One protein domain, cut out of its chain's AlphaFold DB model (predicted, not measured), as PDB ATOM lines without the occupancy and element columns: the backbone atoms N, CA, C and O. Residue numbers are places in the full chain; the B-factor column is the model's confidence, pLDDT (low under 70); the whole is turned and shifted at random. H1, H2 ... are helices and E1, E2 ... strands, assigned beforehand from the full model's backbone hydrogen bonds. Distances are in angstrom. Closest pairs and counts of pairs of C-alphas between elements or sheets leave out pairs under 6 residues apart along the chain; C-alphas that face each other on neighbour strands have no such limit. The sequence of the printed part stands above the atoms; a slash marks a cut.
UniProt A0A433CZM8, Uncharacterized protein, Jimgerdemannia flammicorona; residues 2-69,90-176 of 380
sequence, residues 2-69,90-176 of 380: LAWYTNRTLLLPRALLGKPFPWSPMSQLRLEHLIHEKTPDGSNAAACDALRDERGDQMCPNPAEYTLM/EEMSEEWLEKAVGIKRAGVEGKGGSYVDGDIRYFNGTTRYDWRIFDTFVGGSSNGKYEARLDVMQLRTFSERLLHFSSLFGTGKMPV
ATOM      1  N   LEU A   2     -16.525   1.367   2.317       95.56
ATOM      2  CA  LEU A   2     -15.434   0.412   2.633       95.56
ATOM      3  C   LEU A   2     -15.878  -1.051   2.774       95.56
ATOM      4  O   LEU A   2     -15.235  -1.933   2.213       95.56
ATOM      5  N   ALA A   3     -16.990  -1.299   3.466       96.75
ATOM      6  CA  ALA A   3     -17.572  -2.637   3.579       96.75
ATOM      7  C   ALA A   3     -17.926  -3.240   2.206       96.75
ATOM      8  O   ALA A   3     -17.628  -4.401   1.947       96.75
ATOM      9  N   TRP A   4     -18.459  -2.422   1.291       96.62
ATOM     10  CA  TRP A   4     -18.731  -2.823  -0.091       96.62
ATOM     11  C   TRP A   4     -17.440  -3.159  -0.852       96.62
ATOM     12  O   TRP A   4     -17.311  -4.261  -1.375       96.62
ATOM     13  N   TYR A   5     -16.438  -2.270  -0.828       95.56
ATOM     14  CA  TYR A   5     -15.145  -2.506  -1.489       95.56
ATOM     15  C   TYR A   5     -14.439  -3.769  -1.016       95.56
ATOM     16  O   TYR A   5     -13.814  -4.476  -1.802       95.56
ATOM     17  N   THR A   6     -14.508  -4.031   0.285       95.81
ATOM     18  CA  THR A   6     -13.835  -5.171   0.901       95.81
ATOM     19  C   THR A   6     -14.680  -6.440   0.888       95.81
ATOM     20  O   THR A   6     -14.170  -7.488   1.268       95.81
ATOM     21  N   ASN A   7     -15.939  -6.372   0.430       96.31
ATOM     22  CA  ASN A   7     -16.930  -7.439   0.572       96.31
ATOM     23  C   ASN A   7     -16.980  -7.978   2.018       96.31
ATOM     24  O   ASN A   7     -16.987  -9.186   2.254       96.31
ATOM     25  N   ARG A   8     -16.978  -7.073   3.000       96.81
ATOM     26  CA  ARG A   8     -17.031  -7.390   4.434       96.81
ATOM     27  C   ARG A   8     -18.356  -6.940   5.033       96.81
ATOM     28  O   ARG A   8     -18.990  -6.014   4.533       96.81
ATOM     29  N   THR A   9     -18.760  -7.594   6.117       97.56
ATOM     30  CA  THR A   9     -19.898  -7.147   6.922       97.56
ATOM     31  C   THR A   9     -19.526  -5.861   7.658       97.56
ATOM     32  O   THR A   9     -18.451  -5.764   8.247       97.56
ATOM     33  N   LEU A  10     -20.404  -4.863   7.607       97.56
ATOM     34  CA  LEU A  10     -20.284  -3.633   8.379       97.56
ATOM     35  C   LEU A  10     -20.883  -3.849   9.770       97.56
ATOM     36  O   LEU A  10     -22.091  -4.039   9.889       97.56
ATOM     37  N   LEU A  11     -20.047  -3.771  10.804       97.00
ATOM     38  CA  LEU A  11     -20.507  -3.630  12.185       97.00
ATOM     39  C   LEU A  11     -20.870  -2.163  12.413       97.00
ATOM     40  O   LEU A  11     -19.984  -1.308  12.480       97.00
ATOM     41  N   LEU A  12     -22.165  -1.863  12.453       95.81
ATOM     42  CA  LEU A  12     -22.671  -0.497  12.537       95.81
ATOM     43  C   LEU A  12     -23.220  -0.244  13.945       95.81
ATOM     44  O   LEU A  12     -24.205  -0.886  14.305       95.81
ATOM     45  N   PRO A  13     -22.619   0.649  14.749       94.00
ATOM     46  CA  PRO A  13     -23.176   0.993  16.052       94.00
ATOM     47  C   PRO A  13     -24.448   1.828  15.911       94.00
ATOM     48  O   PRO A  13     -24.750   2.359  14.838       94.00
ATOM     49  N   ARG A  14     -25.173   1.990  17.019       94.44
ATOM     50  CA  ARG A  14     -26.270   2.958  17.109       94.44
ATOM     51  C   ARG A  14     -25.745   4.379  16.854       94.44
ATOM     52  O   ARG A  14     -24.651   4.746  17.280       94.44
ATOM     53  N   ALA A  15     -26.533   5.183  16.153       94.44
ATOM     54  CA  ALA A  15     -26.306   6.605  15.983       94.44
ATOM     55  C   ALA A  15     -26.526   7.330  17.316       94.44
ATOM     56  O   ALA A  15     -27.586   7.206  17.931       94.44
ATOM     57  N   LEU A  16     -25.538   8.123  17.727       94.62
ATOM     58  CA  LEU A  16     -25.660   9.034  18.857       94.62
ATOM     59  C   LEU A  16     -26.419  10.293  18.426       94.62
ATOM     60  O   LEU A  16     -25.917  11.084  17.624       94.62
ATOM     61  N   LEU A  17     -27.616  10.490  18.975       95.50
ATOM     62  CA  LEU A  17     -28.389  11.722  18.844       95.50
ATOM     63  C   LEU A  17     -28.206  12.538  20.121       95.50
ATOM     64  O   LEU A  17     -28.717  12.181  21.177       95.50
ATOM     65  N   GLY A  18     -27.443  13.621  20.035       93.69
ATOM     66  CA  GLY A  18     -27.028  14.406  21.191       93.69
ATOM     67  C   GLY A  18     -25.915  15.371  20.818       93.69
ATOM     68  O   GLY A  18     -25.714  15.685  19.641       93.69
ATOM     69  N   LYS A  19     -25.169  15.831  21.820       89.75
ATOM     70  CA  LYS A  19     -23.977  16.643  21.586       89.75
ATOM     71  C   LYS A  19     -22.900  15.781  20.906       89.75
ATOM     72  O   LYS A  19     -22.491  14.778  21.483       89.75
ATOM     73  N   PRO A  20     -22.419  16.143  19.705       87.75
ATOM     74  CA  PRO A  20     -21.347  15.395  19.064       87.75
ATOM     75  C   PRO A  20     -20.023  15.646  19.795       87.75
ATOM     76  O   PRO A  20     -19.716  16.785  20.157       87.75
ATOM     77  N   PHE A  21     -19.207  14.606  19.942       87.94
ATOM     78  CA  PHE A  21     -17.813  14.750  20.353       87.94
ATOM     79  C   PHE A  21     -16.896  14.900  19.123       87.94
ATOM     80  O   PHE A  21     -17.179  14.342  18.054       87.94
ATOM     81  N   PRO A  22     -15.826  15.712  19.220       87.31
ATOM     82  CA  PRO A  22     -14.914  15.948  18.110       87.31
ATOM     83  C   PRO A  22     -14.063  14.709  17.804       87.31
ATOM     84  O   PRO A  22     -14.101  13.692  18.490       87.31
ATOM     85  N   TRP A  23     -13.255  14.810  16.749       90.19
ATOM     86  CA  TRP A  23     -12.199  13.831  16.526       90.19
ATOM     87  C   TRP A  23     -11.205  13.841  17.698       90.19
ATOM     88  O   TRP A  23     -10.761  14.918  18.099       90.19
ATOM     89  N   SER A  24     -10.815  12.646  18.146       91.00
ATOM     90  CA  SER A  24      -9.799  12.403  19.175       91.00
ATOM     91  C   SER A  24      -8.999  11.129  18.846       91.00
ATOM     92  O   SER A  24      -9.417  10.356  17.975       91.00
ATOM     93  N   PRO A  25      -7.861  10.867  19.517       90.19
ATOM     94  CA  PRO A  25      -7.165   9.583  19.425       90.19
ATOM     95  C   PRO A  25      -8.059   8.396  19.812       90.19
ATOM     96  O   PRO A  25      -9.032   8.547  20.551       90.19
ATOM     97  N   MET A  26      -7.710   7.194  19.341       88.81
ATOM     98  CA  MET A  26      -8.550   5.995  19.475       88.81
ATOM     99  C   MET A  26      -8.956   5.669  20.917       88.81
ATOM    100  O   MET A  26     -10.111   5.325  21.147       88.81
ATOM    101  N   SER A  27      -8.037   5.778  21.881       87.06
ATOM    102  CA  SER A  27      -8.327   5.503  23.296       87.06
ATOM    103  C   SER A  27      -9.405   6.436  23.843       87.06
ATOM    104  O   SER A  27     -10.331   5.987  24.512       87.06
ATOM    105  N   GLN A  28      -9.335   7.720  23.490       88.56
ATOM    106  CA  GLN A  28     -10.340   8.698  23.875       88.56
ATOM    107  C   GLN A  28     -11.658   8.479  23.128       88.56
ATOM    108  O   GLN A  28     -12.701   8.510  23.759       88.56
ATOM    109  N   LEU A  29     -11.645   8.195  21.820       89.25
ATOM    110  CA  LEU A  29     -12.881   7.888  21.083       89.25
ATOM    111  C   LEU A  29     -13.585   6.643  21.627       89.25
ATOM    112  O   LEU A  29     -14.805   6.633  21.752       89.25
ATOM    113  N   ARG A  30     -12.830   5.596  21.965       88.31
ATOM    114  CA  ARG A  30     -13.378   4.395  22.601       88.31
ATOM    115  C   ARG A  30     -14.035   4.742  23.930       88.31
ATOM    116  O   ARG A  30     -15.143   4.293  24.180       88.31
ATOM    117  N   LEU A  31     -13.366   5.552  24.744       86.50
ATOM    118  CA  LEU A  31     -13.891   6.008  26.022       86.50
ATOM    119  C   LEU A  31     -15.179   6.822  25.857       86.50
ATOM    120  O   LEU A  31     -16.157   6.516  26.522       86.50
ATOM    121  N   GLU A  32     -15.206   7.781  24.926       89.50
ATOM    122  CA  GLU A  32     -16.409   8.548  24.573       89.50
ATOM    123  C   GLU A  32     -17.553   7.622  24.150       89.50
ATOM    124  O   GLU A  32     -18.688   7.795  24.576       89.50
ATOM    125  N   HIS A  33     -17.269   6.598  23.347       90.25
ATOM    126  CA  HIS A  33     -18.280   5.621  22.966       90.25
ATOM    127  C   HIS A  33     -18.797   4.802  24.156       90.25
ATOM    128  O   HIS A  33     -20.005   4.626  24.243       90.25
ATOM    129  N   LEU A  34     -17.920   4.358  25.065       88.44
ATOM    130  CA  LEU A  34     -18.284   3.573  26.254       88.44
ATOM    131  C   LEU A  34     -19.139   4.375  27.251       88.44
ATOM    132  O   LEU A  34     -20.159   3.882  27.713       88.44
ATOM    133  N   ILE A  35     -18.786   5.631  27.552       88.25
ATOM    134  CA  ILE A  35     -19.546   6.463  28.515       88.25
ATOM    135  C   ILE A  35     -20.926   6.902  28.000       88.25
ATOM    136  O   ILE A  35     -21.776   7.331  28.786       88.25
ATOM    137  N   HIS A  36     -21.133   6.834  26.682       91.62
ATOM    138  CA  HIS A  36     -22.420   7.081  26.035       91.62
ATOM    139  C   HIS A  36     -23.215   5.793  25.802       91.62
ATOM    140  O   HIS A  36     -24.312   5.862  25.247       91.62
ATOM    141  N   GLU A  37     -22.700   4.619  26.172       89.88
ATOM    142  CA  GLU A  37     -23.519   3.412  26.154       89.88
ATOM    143  C   GLU A  37     -24.633   3.518  27.178       89.88
ATOM    144  O   GLU A  37     -24.466   4.082  28.262       89.88
ATOM    145  N   LYS A  38     -25.784   2.960  26.816       89.31
ATOM    146  CA  LYS A  38     -26.935   2.897  27.698       89.31
ATOM    147  C   LYS A  38     -27.397   1.470  27.850       89.31
ATOM    148  O   LYS A  38     -27.393   0.707  26.890       89.31
ATOM    149  N   THR A  39     -27.855   1.137  29.041       84.00
ATOM    150  CA  THR A  39     -28.699  -0.028  29.266       84.00
ATOM    151  C   THR A  39     -30.122   0.244  28.747       84.00
ATOM    152  O   THR A  39     -30.489   1.400  28.526       84.00
ATOM    153  N   PRO A  40     -30.953  -0.797  28.540       82.62
ATOM    154  CA  PRO A  40     -32.330  -0.628  28.055       82.62
ATOM    155  C   PRO A  40     -33.263   0.200  28.962       82.62
ATOM    156  O   PRO A  40     -34.344   0.600  28.547       82.62
ATOM    157  N   ASP A  41     -32.880   0.446  30.216       83.19
ATOM    158  CA  ASP A  41     -33.575   1.365  31.133       83.19
ATOM    159  C   ASP A  41     -33.124   2.833  30.964       83.19
ATOM    160  O   ASP A  41     -33.593   3.723  31.672       83.19
ATOM    161  N   GLY A  42     -32.209   3.090  30.025       82.94
ATOM    162  CA  GLY A  42     -31.658   4.399  29.699       82.94
ATOM    163  C   GLY A  42     -30.529   4.885  30.606       82.94
ATOM    164  O   GLY A  42     -30.047   6.005  30.404       82.94
ATOM    165  N   SER A  43     -30.084   4.070  31.565       84.00
ATOM    166  CA  SER A  43     -28.943   4.370  32.432       84.00
ATOM    167  C   SER A  43     -27.609   4.164  31.707       84.00
ATOM    168  O   SER A  43     -27.473   3.278  30.873       84.00
ATOM    169  N   ASN A  44     -26.594   4.959  32.043       87.06
ATOM    170  CA  ASN A  44     -25.193   4.706  31.680       87.06
ATOM    171  C   ASN A  44     -24.331   4.353  32.904       87.06
ATOM    172  O   ASN A  44     -23.103   4.345  32.813       87.06
ATOM    173  N   ALA A  45     -24.964   4.053  34.045       78.12
ATOM    174  CA  ALA A  45     -24.291   3.853  35.326       78.12
ATOM    175  C   ALA A  45     -23.233   2.745  35.274       78.12
ATOM    176  O   ALA A  45     -22.130   2.970  35.735       78.12
ATOM    177  N   ALA A  46     -23.490   1.602  34.631       75.31
ATOM    178  CA  ALA A  46     -22.516   0.502  34.602       75.31
ATOM    179  C   ALA A  46     -21.158   0.907  33.990       75.31
ATOM    180  O   ALA A  46     -20.109   0.626  34.568       75.31
ATOM    181  N   ALA A  47     -21.171   1.600  32.846       77.62
ATOM    182  CA  ALA A  47     -19.949   2.099  32.212       77.62
ATOM    183  C   ALA A  47     -19.344   3.273  32.996       77.62
ATOM    184  O   ALA A  47     -18.126   3.399  33.104       77.62
ATOM    185  N   CYS A  48     -20.197   4.131  33.552       82.06
ATOM    186  CA  CYS A  48     -19.787   5.315  34.291       82.06
ATOM    187  C   CYS A  48     -19.183   5.015  35.660       82.06
ATOM    188  O   CYS A  48     -18.147   5.577  35.989       82.06
ATOM    189  N   ASP A  49     -19.782   4.125  36.438       76.88
ATOM    190  CA  ASP A  49     -19.324   3.744  37.771       76.88
ATOM    191  C   ASP A  49     -17.955   3.061  37.689       76.88
ATOM    192  O   ASP A  49     -17.043   3.450  38.413       76.88
ATOM    193  N   ALA A  50     -17.753   2.176  36.702       71.50
ATOM    194  CA  ALA A  50     -16.446   1.573  36.427       71.50
ATOM    195  C   ALA A  50     -15.339   2.611  36.143       71.50
ATOM    196  O   ALA A  50     -14.169   2.364  36.418       71.50
ATOM    197  N   LEU A  51     -15.693   3.781  35.599       71.69
ATOM    198  CA  LEU A  51     -14.749   4.856  35.267       71.69
ATOM    199  C   LEU A  51     -14.609   5.913  36.370       71.69
ATOM    200  O   LEU A  51     -13.567   6.570  36.449       71.69
ATOM    201  N   ARG A  52     -15.631   6.094  37.215       69.12
ATOM    202  CA  ARG A  52     -15.602   7.017  38.362       69.12
ATOM    203  C   ARG A  52     -14.535   6.601  39.364       69.12
ATOM    204  O   ARG A  52     -13.799   7.471  39.832       69.12
ATOM    205  N   ASP A  53     -14.386   5.297  39.581       62.22
ATOM    206  CA  ASP A  53     -13.357   4.720  40.449       62.22
ATOM    207  C   ASP A  53     -11.925   4.999  39.947       62.22
ATOM    208  O   ASP A  53     -10.996   5.111  40.746       62.22
ATOM    209  N   GLU A  54     -11.735   5.184  38.634       60.41
ATOM    210  CA  GLU A  54     -10.418   5.416  38.024       60.41
ATOM    211  C   GLU A  54     -10.093   6.898  37.757       60.41
ATOM    212  O   GLU A  54      -8.917   7.278  37.756       60.41
ATOM    213  N   ARG A  55     -11.093   7.747  37.458       61.22
ATOM    214  CA  ARG A  55     -10.867   9.106  36.904       61.22
ATOM    215  C   ARG A  55     -11.770  10.219  37.467       61.22
ATOM    216  O   ARG A  55     -11.580  11.375  37.084       61.22
ATOM    217  N   GLY A  56     -12.694   9.910  38.382       57.47
ATOM    218  CA  GLY A  56     -13.594  10.873  39.037       57.47
ATOM    219  C   GLY A  56     -14.893  11.218  38.277       57.47
ATOM    220  O   GLY A  56     -15.074  10.882  37.110       57.47
ATOM    221  N   ASP A  57     -15.805  11.928  38.957       57.47
ATOM    222  CA  ASP A  57     -17.224  12.139  38.582       57.47
ATOM    223  C   ASP A  57     -17.509  12.977  37.320       57.47
ATOM    224  O   ASP A  57     -18.629  12.972  36.811       57.47
ATOM    225  N   GLN A  58     -16.533  13.720  36.794       60.88
ATOM    226  CA  GLN A  58     -16.770  14.752  35.770       60.88
ATOM    227  C   GLN A  58     -16.852  14.249  34.321       60.88
ATOM    228  O   GLN A  58     -17.068  15.050  33.412       60.88
ATOM    229  N   MET A  59     -16.662  12.952  34.079       72.31
ATOM    230  CA  MET A  59     -16.571  12.424  32.717       72.31
ATOM    231  C   MET A  59     -17.900  11.963  32.115       72.31
ATOM    232  O   MET A  59     -17.988  11.855  30.897       72.31
ATOM    233  N   CYS A  60     -18.927  11.689  32.919       84.00
ATOM    234  CA  CYS A  60     -20.108  10.993  32.420       84.00
ATOM    235  C   CYS A  60     -21.185  11.923  31.845       84.00
ATOM    236  O   CYS A  60     -21.627  12.846  32.531       84.00
ATOM    237  N   PRO A  61     -21.646  11.685  30.601       88.38
ATOM    238  CA  PRO A  61     -22.687  12.497  29.994       88.38
ATOM    239  C   PRO A  61     -24.029  12.239  30.684       88.38
ATOM    240  O   PRO A  61     -24.357  11.103  31.026       88.38
ATOM    241  N   ASN A  62     -24.833  13.292  30.838       89.12
ATOM    242  CA  ASN A  62     -26.191  13.178  31.359       89.12
ATOM    243  C   ASN A  62     -27.039  12.304  30.409       89.12
ATOM    244  O   ASN A  62     -27.256  12.711  29.261       89.12
ATOM    245  N   PRO A  63     -27.561  11.140  30.841       89.75
ATOM    246  CA  PRO A  63     -28.321  10.244  29.969       89.75
ATOM    247  C   PRO A  63     -29.612  10.875  29.428       89.75
ATOM    248  O   PRO A  63     -30.104  10.450  28.385       89.75
ATOM    249  N   ALA A  64     -30.139  11.934  30.051       89.81
ATOM    250  CA  ALA A  64     -31.284  12.679  29.525       89.81
ATOM    251  C   ALA A  64     -30.927  13.619  28.351       89.81
ATOM    252  O   ALA A  64     -31.819  14.155  27.687       89.81
ATOM    253  N   GLU A  65     -29.639  13.854  28.075       92.50
ATOM    254  CA  GLU A  65     -29.154  14.813  27.067       92.50
ATOM    255  C   GLU A  65     -28.800  14.191  25.709       92.50
ATOM    256  O   GLU A  65     -28.600  14.917  24.733       92.50
ATOM    257  N   TYR A  66     -28.802  12.863  25.608       95.19
ATOM    258  CA  TYR A  66     -28.535  12.131  24.369       95.19
ATOM    259  C   TYR A  66     -29.374  10.849  24.290       95.19
ATOM    260  O   TYR A  66     -29.990  10.434  25.269       95.19
ATOM    261  N   THR A  67     -29.422  10.221  23.122       95.50
ATOM    262  CA  THR A  67     -30.041   8.906  22.919       95.50
ATOM    263  C   THR A  67     -29.329   8.132  21.811       95.50
ATOM    264  O   THR A  67     -28.611   8.723  21.000       95.50
ATOM    265  N   LEU A  68     -29.504   6.810  21.786       94.62
ATOM    266  CA  LEU A  68     -28.871   5.905  20.826       94.62
ATOM    267  C   LEU A  68     -29.925   5.222  19.953       94.62
ATOM    268  O   LEU A  68     -30.764   4.479  20.459       94.62
ATOM    269  N   MET A  69     -29.857   5.417  18.637       94.75
ATOM    270  CA  MET A  69     -30.838   4.851  17.705       94.75
ATOM    271  C   MET A  69     -30.159   4.097  16.559       94.75
ATOM    272  O   MET A  69     -29.170   4.594  16.021       94.75
ATOM    273  N   GLU A  90     -24.240  -3.733  19.032       90.81
ATOM    274  CA  GLU A  90     -25.036  -3.385  20.215       90.81
ATOM    275  C   GLU A  90     -24.176  -2.763  21.309       90.81
ATOM    276  O   GLU A  90     -24.612  -1.794  21.922       90.81
ATOM    277  N   GLU A  91     -22.944  -3.258  21.463       90.00
ATOM    278  CA  GLU A  91     -21.964  -2.730  22.406       90.00
ATOM    279  C   GLU A  91     -20.628  -2.384  21.723       90.00
ATOM    280  O   GLU A  91     -20.137  -3.020  20.781       90.00
ATOM    281  N   MET A  92     -20.005  -1.345  22.246       89.12
ATOM    282  CA  MET A  92     -18.718  -0.768  21.910       89.12
ATOM    283  C   MET A  92     -17.580  -1.448  22.670       89.12
ATOM    284  O   MET A  92     -16.416  -1.265  22.298       89.12
ATOM    285  N   SER A  93     -17.902  -2.281  23.663       87.31
ATOM    286  CA  SER A  93     -16.950  -3.144  24.355       87.31
ATOM    287  C   SER A  93     -16.233  -4.087  23.374       87.31
ATOM    288  O   SER A  93     -16.747  -4.458  22.312       87.31
ATOM    289  N   GLU A  94     -14.990  -4.452  23.692       87.38
ATOM    290  CA  GLU A  94     -14.274  -5.478  22.921       87.38
ATOM    291  C   GLU A  94     -14.725  -6.888  23.303       87.38
ATOM    292  O   GLU A  94     -14.699  -7.772  22.457       87.38
ATOM    293  N   GLU A  95     -15.212  -7.092  24.527       89.00
ATOM    294  CA  GLU A  95     -15.803  -8.366  24.946       89.00
ATOM    295  C   GLU A  95     -17.009  -8.746  24.091       89.00
ATOM    296  O   GLU A  95     -17.181  -9.916  23.751       89.00
ATOM    297  N   TRP A  96     -17.824  -7.766  23.695       92.69
ATOM    298  CA  TRP A  96     -18.918  -8.003  22.764       92.69
ATOM    299  C   TRP A  96     -18.410  -8.495  21.407       92.69
ATOM    300  O   TRP A  96     -19.016  -9.389  20.817       92.69
ATOM    301  N   LEU A  97     -17.264  -7.997  20.922       94.12
ATOM    302  CA  LEU A  97     -16.672  -8.515  19.683       94.12
ATOM    303  C   LEU A  97     -16.311 -10.005  19.814       94.12
ATOM    304  O   LEU A  97     -16.515 -10.789  18.887       94.12
ATOM    305  N   GLU A  98     -15.816 -10.422  20.973       94.31
ATOM    306  CA  GLU A  98     -15.486 -11.826  21.226       94.31
ATOM    307  C   GLU A  98     -16.744 -12.689  21.360       94.31
ATOM    308  O   GLU A  98     -16.867 -13.714  20.692       94.31
ATOM    309  N   LYS A  99     -17.705 -12.254  22.181       94.94
ATOM    310  CA  LYS A  99     -18.911 -13.024  22.518       94.94
ATOM    311  C   LYS A  99     -19.921 -13.073  21.368       94.94
ATOM    312  O   LYS A  99     -20.446 -14.142  21.071       94.94
ATOM    313  N   ALA A 100     -20.187 -11.942  20.713       94.94
ATOM    314  CA  ALA A 100     -21.265 -11.814  19.729       94.94
ATOM    315  C   ALA A 100     -20.822 -12.088  18.284       94.94
ATOM    316  O   ALA A 100     -21.614 -12.585  17.483       94.94
ATOM    317  N   VAL A 101     -19.570 -11.771  17.925       94.50
ATOM    318  CA  VAL A 101     -19.043 -11.978  16.556       94.50
ATOM    319  C   VAL A 101     -17.855 -12.943  16.487       94.50
ATOM    320  O   VAL A 101     -17.360 -13.249  15.395       94.50
ATOM    321  N   GLY A 102     -17.428 -13.497  17.627       95.56
ATOM    322  CA  GLY A 102     -16.409 -14.544  17.686       95.56
ATOM    323  C   GLY A 102     -15.017 -14.068  17.280       95.56
ATOM    324  O   GLY A 102     -14.243 -14.879  16.773       95.56
ATOM    325  N   ILE A 103     -14.722 -12.772  17.397       96.19
ATOM    326  CA  ILE A 103     -13.405 -12.199  17.092       96.19
ATOM    327  C   ILE A 103     -12.435 -12.577  18.207       96.19
ATOM    328  O   ILE A 103     -12.750 -12.395  19.373       96.19
ATOM    329  N   LYS A 104     -11.260 -13.108  17.868       96.06
ATOM    330  CA  LYS A 104     -10.241 -13.492  18.856       96.06
ATOM    331  C   LYS A 104      -9.147 -12.436  18.946       96.06
ATOM    332  O   LYS A 104      -8.557 -12.095  17.925       96.06
ATOM    333  N   ARG A 105      -8.837 -11.960  20.151       94.06
ATOM    334  CA  ARG A 105      -7.700 -11.062  20.413       94.06
ATOM    335  C   ARG A 105      -6.486 -11.845  20.912       94.06
ATOM    336  O   ARG A 105      -6.630 -12.916  21.498       94.06
ATOM    337  N   ALA A 106      -5.294 -11.313  20.663       94.00
ATOM    338  CA  ALA A 106      -4.020 -11.830  21.161       94.00
ATOM    339  C   ALA A 106      -3.462 -11.000  22.338       94.00
ATOM    340  O   ALA A 106      -2.462 -11.394  22.933       94.00
ATOM    341  N   GLY A 107      -4.099  -9.870  22.677       91.38
ATOM    342  CA  GLY A 107      -3.658  -8.955  23.732       91.38
ATOM    343  C   GLY A 107      -2.526  -8.024  23.292       91.38
ATOM    344  O   GLY A 107      -1.735  -7.580  24.121       91.38
ATOM    345  N   VAL A 108      -2.403  -7.755  21.988       90.38
ATOM    346  CA  VAL A 108      -1.346  -6.897  21.441       90.38
ATOM    347  C   VAL A 108      -1.756  -5.427  21.528       90.38
ATOM    348  O   VAL A 108      -2.607  -4.958  20.773       90.38
ATOM    349  N   GLU A 109      -1.088  -4.663  22.391       83.44
ATOM    350  CA  GLU A 109      -1.238  -3.207  22.434       83.44
ATOM    351  C   GLU A 109      -0.391  -2.528  21.349       83.44
ATOM    352  O   GLU A 109       0.843  -2.496  21.400       83.44
ATOM    353  N   GLY A 110      -1.049  -1.954  20.342       76.94
ATOM    354  CA  GLY A 110      -0.358  -1.259  19.261       76.94
ATOM    355  C   GLY A 110      -0.032   0.203  19.564       76.94
ATOM    356  O   GLY A 110      -0.884   0.981  19.998       76.94
ATOM    357  N   LYS A 111       1.195   0.618  19.231       74.12
ATOM    358  CA  LYS A 111       1.662   2.012  19.321       74.12
ATOM    359  C   LYS A 111       1.461   2.742  17.988       74.12
ATOM    360  O   LYS A 111       2.371   2.767  17.169       74.12
ATOM    361  N   GLY A 112       0.282   3.338  17.783       81.75
ATOM    362  CA  GLY A 112      -0.056   4.097  16.565       81.75
ATOM    363  C   GLY A 112       0.062   3.291  15.257       81.75
ATOM    364  O   GLY A 112       0.446   2.124  15.245       81.75
ATOM    365  N   GLY A 113      -0.293   3.894  14.123       89.38
ATOM    366  CA  GLY A 113      -0.141   3.257  12.812       89.38
ATOM    367  C   GLY A 113      -1.083   2.064  12.589       89.38
ATOM    368  O   GLY A 113      -2.227   2.074  13.042       89.38
ATOM    369  N   SER A 114      -0.632   1.043  11.851       92.38
ATOM    370  CA  SER A 114      -1.395  -0.198  11.646       92.38
ATOM    371  C   SER A 114      -0.709  -1.388  12.307       92.38
ATOM    372  O   SER A 114       0.489  -1.587  12.124       92.38
ATOM    373  N   TYR A 115      -1.476  -2.182  13.051       94.88
ATOM    374  CA  TYR A 115      -1.003  -3.376  13.752       94.88
ATOM    375  C   TYR A 115      -2.091  -4.455  13.776       94.88
ATOM    376  O   TYR A 115      -3.245  -4.187  13.430       94.88
ATOM    377  N   VAL A 116      -1.711  -5.677  14.150       96.31
ATOM    378  CA  VAL A 116      -2.612  -6.833  14.241       96.31
ATOM    379  C   VAL A 116      -2.684  -7.311  15.686       96.31
ATOM    380  O   VAL A 116      -1.649  -7.483  16.324       96.31
ATOM    381  N   ASP A 117      -3.901  -7.541  16.166       95.12
ATOM    382  CA  ASP A 117      -4.207  -8.169  17.448       95.12
ATOM    383  C   ASP A 117      -5.163  -9.346  17.200       95.12
ATOM    384  O   ASP A 117      -6.379  -9.177  17.072       95.12
ATOM    385  N   GLY A 118      -4.592 -10.543  17.034       95.88
ATOM    386  CA  GLY A 118      -5.336 -11.748  16.664       95.88
ATOM    387  C   GLY A 118      -6.095 -11.589  15.342       95.88
ATOM    388  O   GLY A 118      -5.500 -11.442  14.277       95.88
ATOM    389  N   ASP A 119      -7.423 -11.612  15.418       97.31
ATOM    390  CA  ASP A 119      -8.354 -11.493  14.294       97.31
ATOM    391  C   ASP A 119      -8.558 -10.045  13.808       97.31
ATOM    392  O   ASP A 119      -9.287  -9.827  12.831       97.31
ATOM    393  N   ILE A 120      -7.971  -9.049  14.482       96.50
ATOM    394  CA  ILE A 120      -8.219  -7.626  14.228       96.50
ATOM    395  C   ILE A 120      -6.985  -6.963  13.628       96.50
ATOM    396  O   ILE A 120      -5.912  -6.964  14.223       96.50
ATOM    397  N   ARG A 121      -7.154  -6.295  12.485       96.62
ATOM    398  CA  ARG A 121      -6.199  -5.304  11.985       96.62
ATOM    399  C   ARG A 121      -6.674  -3.910  12.351       96.62
ATOM    400  O   ARG A 121      -7.679  -3.428  11.820       96.62
ATOM    401  N   TYR A 122      -5.923  -3.242  13.211       95.12
ATOM    402  CA  TYR A 122      -6.175  -1.860  13.581       95.12
ATOM    403  C   TYR A 122      -5.497  -0.894  12.603       95.12
ATOM    404  O   TYR A 122      -4.391  -1.129  12.112       95.12
ATOM    405  N   PHE A 123      -6.169   0.226  12.358       94.56
ATOM    406  CA  PHE A 123      -5.620   1.452  11.787       94.56
ATOM    407  C   PHE A 123      -5.768   2.533  12.861       94.56
ATOM    408  O   PHE A 123      -6.767   3.256  12.908       94.56
ATOM    409  N   ASN A 124      -4.812   2.555  13.790       92.44
ATOM    410  CA  ASN A 124      -4.780   3.408  14.971       92.44
ATOM    411  C   ASN A 124      -4.087   4.737  14.676       92.44
ATOM    412  O   ASN A 124      -2.889   4.928  14.887       92.44
ATOM    413  N   GLY A 125      -4.880   5.635  14.119       87.69
ATOM    414  CA  GLY A 125      -4.434   6.956  13.739       87.69
ATOM    415  C   GLY A 125      -4.160   7.885  14.921       87.69
ATOM    416  O   GLY A 125      -4.951   7.916  15.867       87.69
ATOM    417  N   THR A 126      -3.072   8.654  14.854       87.62
ATOM    418  CA  THR A 126      -2.700   9.681  15.840       87.62
ATOM    419  C   THR A 126      -3.218  11.069  15.473       87.62
ATOM    420  O   THR A 126      -3.212  11.952  16.330       87.62
ATOM    421  N   THR A 127      -3.703  11.278  14.243       89.06
ATOM    422  CA  THR A 127      -4.281  12.540  13.774       89.06
ATOM    423  C   THR A 127      -5.566  12.312  12.966       89.06
ATOM    424  O   THR A 127      -5.908  11.226  12.503       89.06
ATOM    425  N   ARG A 128      -6.339  13.371  12.714       89.12
ATOM    426  CA  ARG A 128      -7.498  13.269  11.804       89.12
ATOM    427  C   ARG A 128      -7.104  13.046  10.335       89.12
ATOM    428  O   ARG A 128      -7.994  12.873   9.493       89.12
ATOM    429  N   TYR A 129      -5.812  13.097  10.010       92.06
ATOM    430  CA  TYR A 129      -5.286  13.091   8.651       92.06
ATOM    431  C   TYR A 129      -4.295  11.953   8.371       92.06
ATOM    432  O   TYR A 129      -3.594  12.007   7.374       92.06
ATOM    433  N   ASP A 130      -4.286  10.875   9.151       90.50
ATOM    434  CA  ASP A 130      -3.265   9.831   8.952       90.50
ATOM    435  C   ASP A 130      -3.387   9.118   7.607       90.50
ATOM    436  O   ASP A 130      -2.410   8.991   6.883       90.50
ATOM    437  N   TRP A 131      -4.596   8.698   7.219       92.06
ATOM    438  CA  TRP A 131      -4.791   7.952   5.973       92.06
ATOM    439  C   TRP A 131      -5.814   8.576   5.048       92.06
ATOM    440  O   TRP A 131      -6.943   8.875   5.452       92.06
ATOM    441  N   ARG A 132      -5.440   8.656   3.772       93.25
ATOM    442  CA  ARG A 132      -6.349   8.868   2.650       93.25
ATOM    443  C   ARG A 132      -6.537   7.559   1.893       93.25
ATOM    444  O   ARG A 132      -5.564   6.949   1.461       93.25
ATOM    445  N   ILE A 133      -7.789   7.137   1.741       94.06
ATOM    446  CA  ILE A 133      -8.162   5.847   1.163       94.06
ATOM    447  C   ILE A 133      -8.558   6.044  -0.298       94.06
ATOM    448  O   ILE A 133      -9.550   6.714  -0.582       94.06
ATOM    449  N   PHE A 134      -7.805   5.460  -1.221       93.50
ATOM    450  CA  PHE A 134      -8.018   5.601  -2.656       93.50
ATOM    451  C   PHE A 134      -8.679   4.364  -3.246       93.50
ATOM    452  O   PHE A 134      -8.340   3.229  -2.913       93.50
ATOM    453  N   ASP A 135      -9.616   4.611  -4.153       93.38
ATOM    454  CA  ASP A 135     -10.352   3.591  -4.887       93.38
ATOM    455  C   ASP A 135      -9.662   3.158  -6.193       93.38
ATOM    456  O   ASP A 135     -10.014   2.136  -6.771       93.38
ATOM    457  N   THR A 136      -8.669   3.931  -6.636       88.19
ATOM    458  CA  THR A 136      -7.919   3.755  -7.881       88.19
ATOM    459  C   THR A 136      -6.425   3.950  -7.641       88.19
ATOM    460  O   THR A 136      -6.006   4.879  -6.934       88.19
ATOM    461  N   PHE A 137      -5.598   3.111  -8.270       76.19
ATOM    462  CA  PHE A 137      -4.151   3.310  -8.311       76.19
ATOM    463  C   PHE A 137      -3.812   4.325  -9.405       76.19
ATOM    464  O   PHE A 137      -3.581   3.978 -10.557       76.19
ATOM    465  N   VAL A 138      -3.831   5.608  -9.053       65.69
ATOM    466  CA  VAL A 138      -3.341   6.672  -9.935       65.69
ATOM    467  C   VAL A 138      -1.993   7.128  -9.390       65.69
ATOM    468  O   VAL A 138      -1.946   7.798  -8.349       65.69
ATOM    469  N   GLY A 139      -0.910   6.743 -10.073       60.72
ATOM    470  CA  GLY A 139       0.444   7.213  -9.773       60.72
ATOM    471  C   GLY A 139       0.483   8.744  -9.697       60.72
ATOM    472  O   GLY A 139      -0.174   9.424 -10.481       60.72
ATOM    473  N   GLY A 140       1.177   9.292  -8.697       64.56
ATOM    474  CA  GLY A 140       1.251  10.745  -8.480       64.56
ATOM    475  C   GLY A 140       0.017  11.381  -7.823       64.56
ATOM    476  O   GLY A 140      -0.068  12.605  -7.728       64.56
ATOM    477  N   SER A 141      -0.948  10.594  -7.333       68.75
ATOM    478  CA  SER A 141      -2.056  11.144  -6.544       68.75
ATOM    479  C   SER A 141      -1.551  11.810  -5.268       68.75
ATOM    480  O   SER A 141      -1.082  11.130  -4.362       68.75
ATOM    481  N   SER A 142      -1.714  13.130  -5.166       77.31
ATOM    482  CA  SER A 142      -1.400  13.863  -3.940       77.31
ATOM    483  C   SER A 142      -2.210  13.325  -2.753       77.31
ATOM    484  O   SER A 142      -3.444  13.235  -2.807       77.31
ATOM    485  N   ASN A 143      -1.526  13.039  -1.644       78.75
ATOM    486  CA  ASN A 143      -2.173  12.748  -0.365       78.75
ATOM    487  C   ASN A 143      -2.879  13.995   0.203       78.75
ATOM    488  O   ASN A 143      -3.743  13.886   1.071       78.75
ATOM    489  N   GLY A 144      -2.613  15.180  -0.354       85.81
ATOM    490  CA  GLY A 144      -3.135  16.446   0.137       85.81
ATOM    491  C   GLY A 144      -2.631  16.695   1.553       85.81
ATOM    492  O   GLY A 144      -1.434  16.677   1.797       85.81
ATOM    493  N   LYS A 145      -3.563  16.890   2.486       90.88
ATOM    494  CA  LYS A 145      -3.273  17.076   3.914       90.88
ATOM    495  C   LYS A 145      -3.051  15.776   4.694       90.88
ATOM    496  O   LYS A 145      -2.927  15.851   5.907       90.88
ATOM    497  N   TYR A 146      -3.119  14.618   4.029       92.50
ATOM    498  CA  TYR A 146      -3.026  13.318   4.686       92.50
ATOM    499  C   TYR A 146      -1.598  12.776   4.689       92.50
ATOM    500  O   TYR A 146      -0.883  12.940   3.701       92.50
ATOM    501  N   GLU A 147      -1.206  12.113   5.774       90.00
ATOM    502  CA  GLU A 147       0.162  11.620   5.977       90.00
ATOM    503  C   GLU A 147       0.472  10.424   5.072       90.00
ATOM    504  O   GLU A 147       1.511  10.376   4.414       90.00
ATOM    505  N   ALA A 148      -0.466   9.484   4.978       89.44
ATOM    506  CA  ALA A 148      -0.286   8.226   4.279       89.44
ATOM    507  C   ALA A 148      -1.446   7.893   3.334       89.44
ATOM    508  O   ALA A 148      -2.592   8.339   3.463       89.44
ATOM    509  N   ARG A 149      -1.121   7.047   2.357       91.38
ATOM    510  CA  ARG A 149      -2.053   6.461   1.398       91.38
ATOM    511  C   ARG A 149      -2.467   5.068   1.867       91.38
ATOM    512  O   ARG A 149      -1.624   4.292   2.301       91.38
ATOM    513  N   LEU A 150      -3.748   4.746   1.719       92.12
ATOM    514  CA  LEU A 150      -4.265   3.379   1.755       92.12
ATOM    515  C   LEU A 150      -5.022   3.098   0.463       92.12
ATOM    516  O   LEU A 150      -5.801   3.929   0.003       92.12
ATOM    517  N   ASP A 151      -4.832   1.915  -0.100       92.50
ATOM    518  CA  ASP A 151      -5.523   1.486  -1.311       92.50
ATOM    519  C   ASP A 151      -6.627   0.490  -0.969       92.50
ATOM    520  O   ASP A 151      -6.387  -0.487  -0.259       92.50
ATOM    521  N   VAL A 152      -7.838   0.679  -1.507       93.75
ATOM    522  CA  VAL A 152      -8.940  -0.278  -1.273       93.75
ATOM    523  C   VAL A 152      -8.576  -1.690  -1.731       93.75
ATOM    524  O   VAL A 152      -9.006  -2.656  -1.110       93.75
ATOM    525  N   MET A 153      -7.743  -1.821  -2.769       91.50
ATOM    526  CA  MET A 153      -7.256  -3.118  -3.243       91.50
ATOM    527  C   MET A 153      -6.355  -3.799  -2.214       91.50
ATOM    528  O   MET A 153      -6.492  -4.997  -2.008       91.50
ATOM    529  N   GLN A 154      -5.517  -3.042  -1.502       92.69
ATOM    530  CA  GLN A 154      -4.737  -3.565  -0.381       92.69
ATOM    531  C   GLN A 154      -5.645  -3.957   0.793       92.69
ATOM    532  O   GLN A 154      -5.453  -5.002   1.403       92.69
ATOM    533  N   LEU A 155      -6.689  -3.172   1.088       95.12
ATOM    534  CA  LEU A 155      -7.636  -3.522   2.156       95.12
ATOM    535  C   LEU A 155      -8.325  -4.881   1.915       95.12
ATOM    536  O   LEU A 155      -8.716  -5.551   2.870       95.12
ATOM    537  N   ARG A 156      -8.476  -5.291   0.649       95.00
ATOM    538  CA  ARG A 156      -9.070  -6.580   0.257       95.00
ATOM    539  C   ARG A 156      -8.145  -7.772   0.487       95.00
ATOM    540  O   ARG A 156      -8.653  -8.879   0.611       95.00
ATOM    541  N   THR A 157      -6.828  -7.567   0.533       95.44
ATOM    542  CA  THR A 157      -5.858  -8.665   0.674       95.44
ATOM    543  C   THR A 157      -5.597  -9.052   2.124       95.44
ATOM    544  O   THR A 157      -4.973 -10.077   2.373       95.44
ATOM    545  N   PHE A 158      -6.037  -8.240   3.087       96.44
ATOM    546  CA  PHE A 158      -5.857  -8.534   4.505       96.44
ATOM    547  C   PHE A 158      -6.659  -9.767   4.931       96.44
ATOM    548  O   PHE A 158      -7.860  -9.846   4.666       96.44
ATOM    549  N   SER A 159      -5.995 -10.708   5.603       96.25
ATOM    550  CA  SER A 159      -6.584 -11.962   6.086       96.25
ATOM    551  C   SER A 159      -7.314 -11.810   7.417       96.25
ATOM    552  O   SER A 159      -8.120 -12.670   7.766       96.25
ATOM    553  N   GLU A 160      -7.059 -10.729   8.161       97.50
ATOM    554  CA  GLU A 160      -7.713 -10.477   9.445       97.50
ATOM    555  C   GLU A 160      -9.232 -10.375   9.261       97.50
ATOM    556  O   GLU A 160      -9.732  -9.851   8.256       97.50
ATOM    557  N   ARG A 161      -9.996 -10.892  10.228       96.56
ATOM    558  CA  ARG A 161     -11.463 -10.970  10.147       96.56
ATOM    559  C   ARG A 161     -12.114  -9.603  10.338       96.56
ATOM    560  O   ARG A 161     -13.117  -9.321   9.679       96.56
ATOM    561  N   LEU A 162     -11.511  -8.731  11.148       97.19
ATOM    562  CA  LEU A 162     -11.976  -7.366  11.391       97.19
ATOM    563  C   LEU A 162     -10.929  -6.331  10.957       97.19
ATOM    564  O   LEU A 162      -9.779  -6.379  11.377       97.19
ATOM    565  N   LEU A 163     -11.358  -5.351  10.157       97.38
ATOM    566  CA  LEU A 163     -10.584  -4.141   9.873       97.38
ATOM    567  C   LEU A 163     -11.140  -2.998  10.730       97.38
ATOM    568  O   LEU A 163     -12.261  -2.543  10.490       97.38
ATOM    569  N   HIS A 164     -10.377  -2.535  11.717       94.88
ATOM    570  CA  HIS A 164     -10.817  -1.523  12.676       94.88
ATOM    571  C   HIS A 164     -10.104  -0.187  12.450       94.88
ATOM    572  O   HIS A 164      -8.934  -0.016  12.788       94.88
ATOM    573  N   PHE A 165     -10.822   0.805  11.930       93.56
ATOM    574  CA  PHE A 165     -10.302   2.164  11.764       93.56
ATOM    575  C   PHE A 165     -10.585   2.994  13.015       93.56
ATOM    576  O   PHE A 165     -11.740   3.088  13.420       93.56
ATOM    577  N   SER A 166      -9.567   3.638  13.603       88.12
ATOM    578  CA  SER A 166      -9.768   4.521  14.766       88.12
ATOM    579  C   SER A 166     -10.714   5.676  14.454       88.12
ATOM    580  O   SER A 166     -11.538   6.060  15.276       88.12
ATOM    581  N   SER A 167     -10.623   6.227  13.243       88.31
ATOM    582  CA  SER A 167     -11.564   7.221  12.753       88.31
ATOM    583  C   SER A 167     -11.626   7.227  11.232       88.31
ATOM    584  O   SER A 167     -10.603   7.198  10.546       88.31
ATOM    585  N   LEU A 168     -12.831   7.374  10.683       91.31
ATOM    586  CA  LEU A 168     -13.057   7.690   9.268       91.31
ATOM    587  C   LEU A 168     -13.379   9.178   9.044       91.31
ATOM    588  O   LEU A 168     -13.660   9.590   7.919       91.31
ATOM    589  N   PHE A 169     -13.293  10.003  10.091       88.88
ATOM    590  CA  PHE A 169     -13.537  11.438  10.008       88.88
ATOM    591  C   PHE A 169     -12.463  12.146   9.170       88.88
ATOM    592  O   PHE A 169     -11.273  11.834   9.264       88.88
ATOM    593  N   GLY A 170     -12.882  13.125   8.360       86.75
ATOM    594  CA  GLY A 170     -11.991  13.966   7.558       86.75
ATOM    595  C   GLY A 170     -12.517  14.242   6.147       86.75
ATOM    596  O   GLY A 170     -12.869  13.333   5.400       86.75
ATOM    597  N   THR A 171     -12.540  15.517   5.751       85.88
ATOM    598  CA  THR A 171     -12.943  15.913   4.397       85.88
ATOM    599  C   THR A 171     -11.929  15.447   3.356       85.88
ATOM    600  O   THR A 171     -10.738  15.732   3.467       85.88
ATOM    601  N   GLY A 172     -12.417  14.758   2.322       88.50
ATOM    602  CA  GLY A 172     -11.576  14.226   1.249       88.50
ATOM    603  C   GLY A 172     -10.808  12.952   1.615       88.50
ATOM    604  O   GLY A 172      -9.937  12.560   0.837       88.50
ATOM    605  N   LYS A 173     -11.134  12.305   2.749       91.56
ATOM    606  CA  LYS A 173     -10.479  11.071   3.220       91.56
ATOM    607  C   LYS A 173     -10.603   9.919   2.236       91.56
ATOM    608  O   LYS A 173      -9.676   9.138   2.101       91.56
ATOM    609  N   MET A 174     -11.732   9.842   1.541       92.44
ATOM    610  CA  MET A 174     -11.987   8.829   0.528       92.44
ATOM    611  C   MET A 174     -12.460   9.499  -0.764       92.44
ATOM    612  O   MET A 174     -13.668   9.647  -0.964       92.44
ATOM    613  N   PRO A 175     -11.542  10.000  -1.613       91.12
ATOM    614  CA  PRO A 175     -11.922  10.428  -2.949       91.12
ATOM    615  C   PRO A 175     -12.390   9.204  -3.742       91.12
ATOM    616  O   PRO A 175     -11.720   8.176  -3.741       91.12
ATOM    617  N   VAL A 176     -13.536   9.327  -4.407       92.50
ATOM    618  CA  VAL A 176     -14.059   8.296  -5.309       92.50
ATOM    619  C   VAL A 176     -13.882   8.806  -6.729       92.50
ATOM    620  O   VAL A 176     -14.392   9.879  -7.057       92.50
TER     621      VAL A 176
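Overview. This is residues 2 to 69 and 90 to 176 of the 380 residues of an uncharacterized protein of Jimgerdemannia flammicorona (UniProt A0A433CZM8). The model is an elongated body of two halves: one has a small three-stranded sheet, E4, E5 and E8, with the parallel pair E6 and E7 and the short helices H1 and H5 beyond it, and the other has helices H2 and H3, the short pair E2 and E3, and H4 set off by itself. E1, which runs on into E2, leads from the H1 end of the first half to the second, and H3 lies at the far end of the long axis. The printed part has 155 residues with five named helices and eight named strands, in the order H1 E1 E2 H2 H3 E3 H4 E4 E5 E6 E7 H5 E8; the sheet order is E4, E5, E8, mixed, while E2 and E3 are antiparallel. The class is mixed, helices and strands, with under half of the residues in named elements. By its radius of gyration of the C-alphas, 17.2 A, the whole is compact, and it spans 52 by 32 by 29 A.

Arrangement. In the largest sheet, E5, residues 120 to 124, is the inner strand, and E4, residues 113 to 117, and E8, residues 162 to 165, are the edge strands. E4 and E5 form an antiparallel hairpin, with N 115 and O 122 at 3.2 A and N 122 and O 115 at 2.8 A, within hydrogen-bond range. E5 and E8 are parallel at 7 degrees, with N 123 and O 164 at 2.8 A. The strands E6, residues 131 to 134, and E7, residues 148 to 151, are parallel neighbours at 33 degrees, with N 134 and O 150 at 2.8 A; each is apart from E4, E5 and E8. H1, residues 2 to 6, and H5, residues 152 to 157, touch, the closest C-alphas being those of Thr 6 and Arg 156, 5.0 A apart. H2, residues 26 to 35, is not on the sheet, but only just, with 4 pairs of C-alphas within 10 A; its closest C-alpha to E5 is that of Met 26, 6.4 A from that of Asn 124. H2 and H3, residues 45 to 55, only just touch, with 3 pairs of C-alphas within 8 A, the closest those of Ile 35 and Ala 47, 5.7 A apart; they run opposite ways at a steep tilt of 49 degrees. E2, residues 15 to 17, and E3, residues 67 to 69, are antiparallel at 145 degrees, with N 15 and O 69 at 2.7 A. E1, residues 10 to 13, pairs with no named strand and runs on into E2 at 24 degrees. H4, residues 94 to 101, touches no helix and is apart from E5 and E8. In H1, H2 and H4 every O i to N i+4 pair is within hydrogen-bond range; in H3 it is 4 of 7 and in H5 1 of 2.

Along the chain. E4 measures 13.0 A from first to last C-alpha, E5 11.6 A and E8 9.7 A. H3 measures 14.5 A, H2 14.2 A and H4 10.3 A. H1 begins at C-alpha 2, at (-15.434, 0.412, 2.633). H3 begins at C-alpha 45, at (-24.291, 3.853, 35.326). E8 ends at C-alpha 165, at (-10.302, 2.164, 11.764).

Size, cuts and confidence. The two C-alphas farthest apart are those of Asp 41 and Gly 140, at 53.6 A. Residues 70 to 89 are not printed, and C-alphas 69 and 90 are 10.4 A apart across the cut. The links H3 to E3, H4 to E4 and E6 to E7 are long; the last, residues 135 to 147, has no named element. The mean pLDDT of the printed part is 88.4, and it is under 70 at residues 52 to 58, of which 52 to 55 belong to H3, and at 138 to 141.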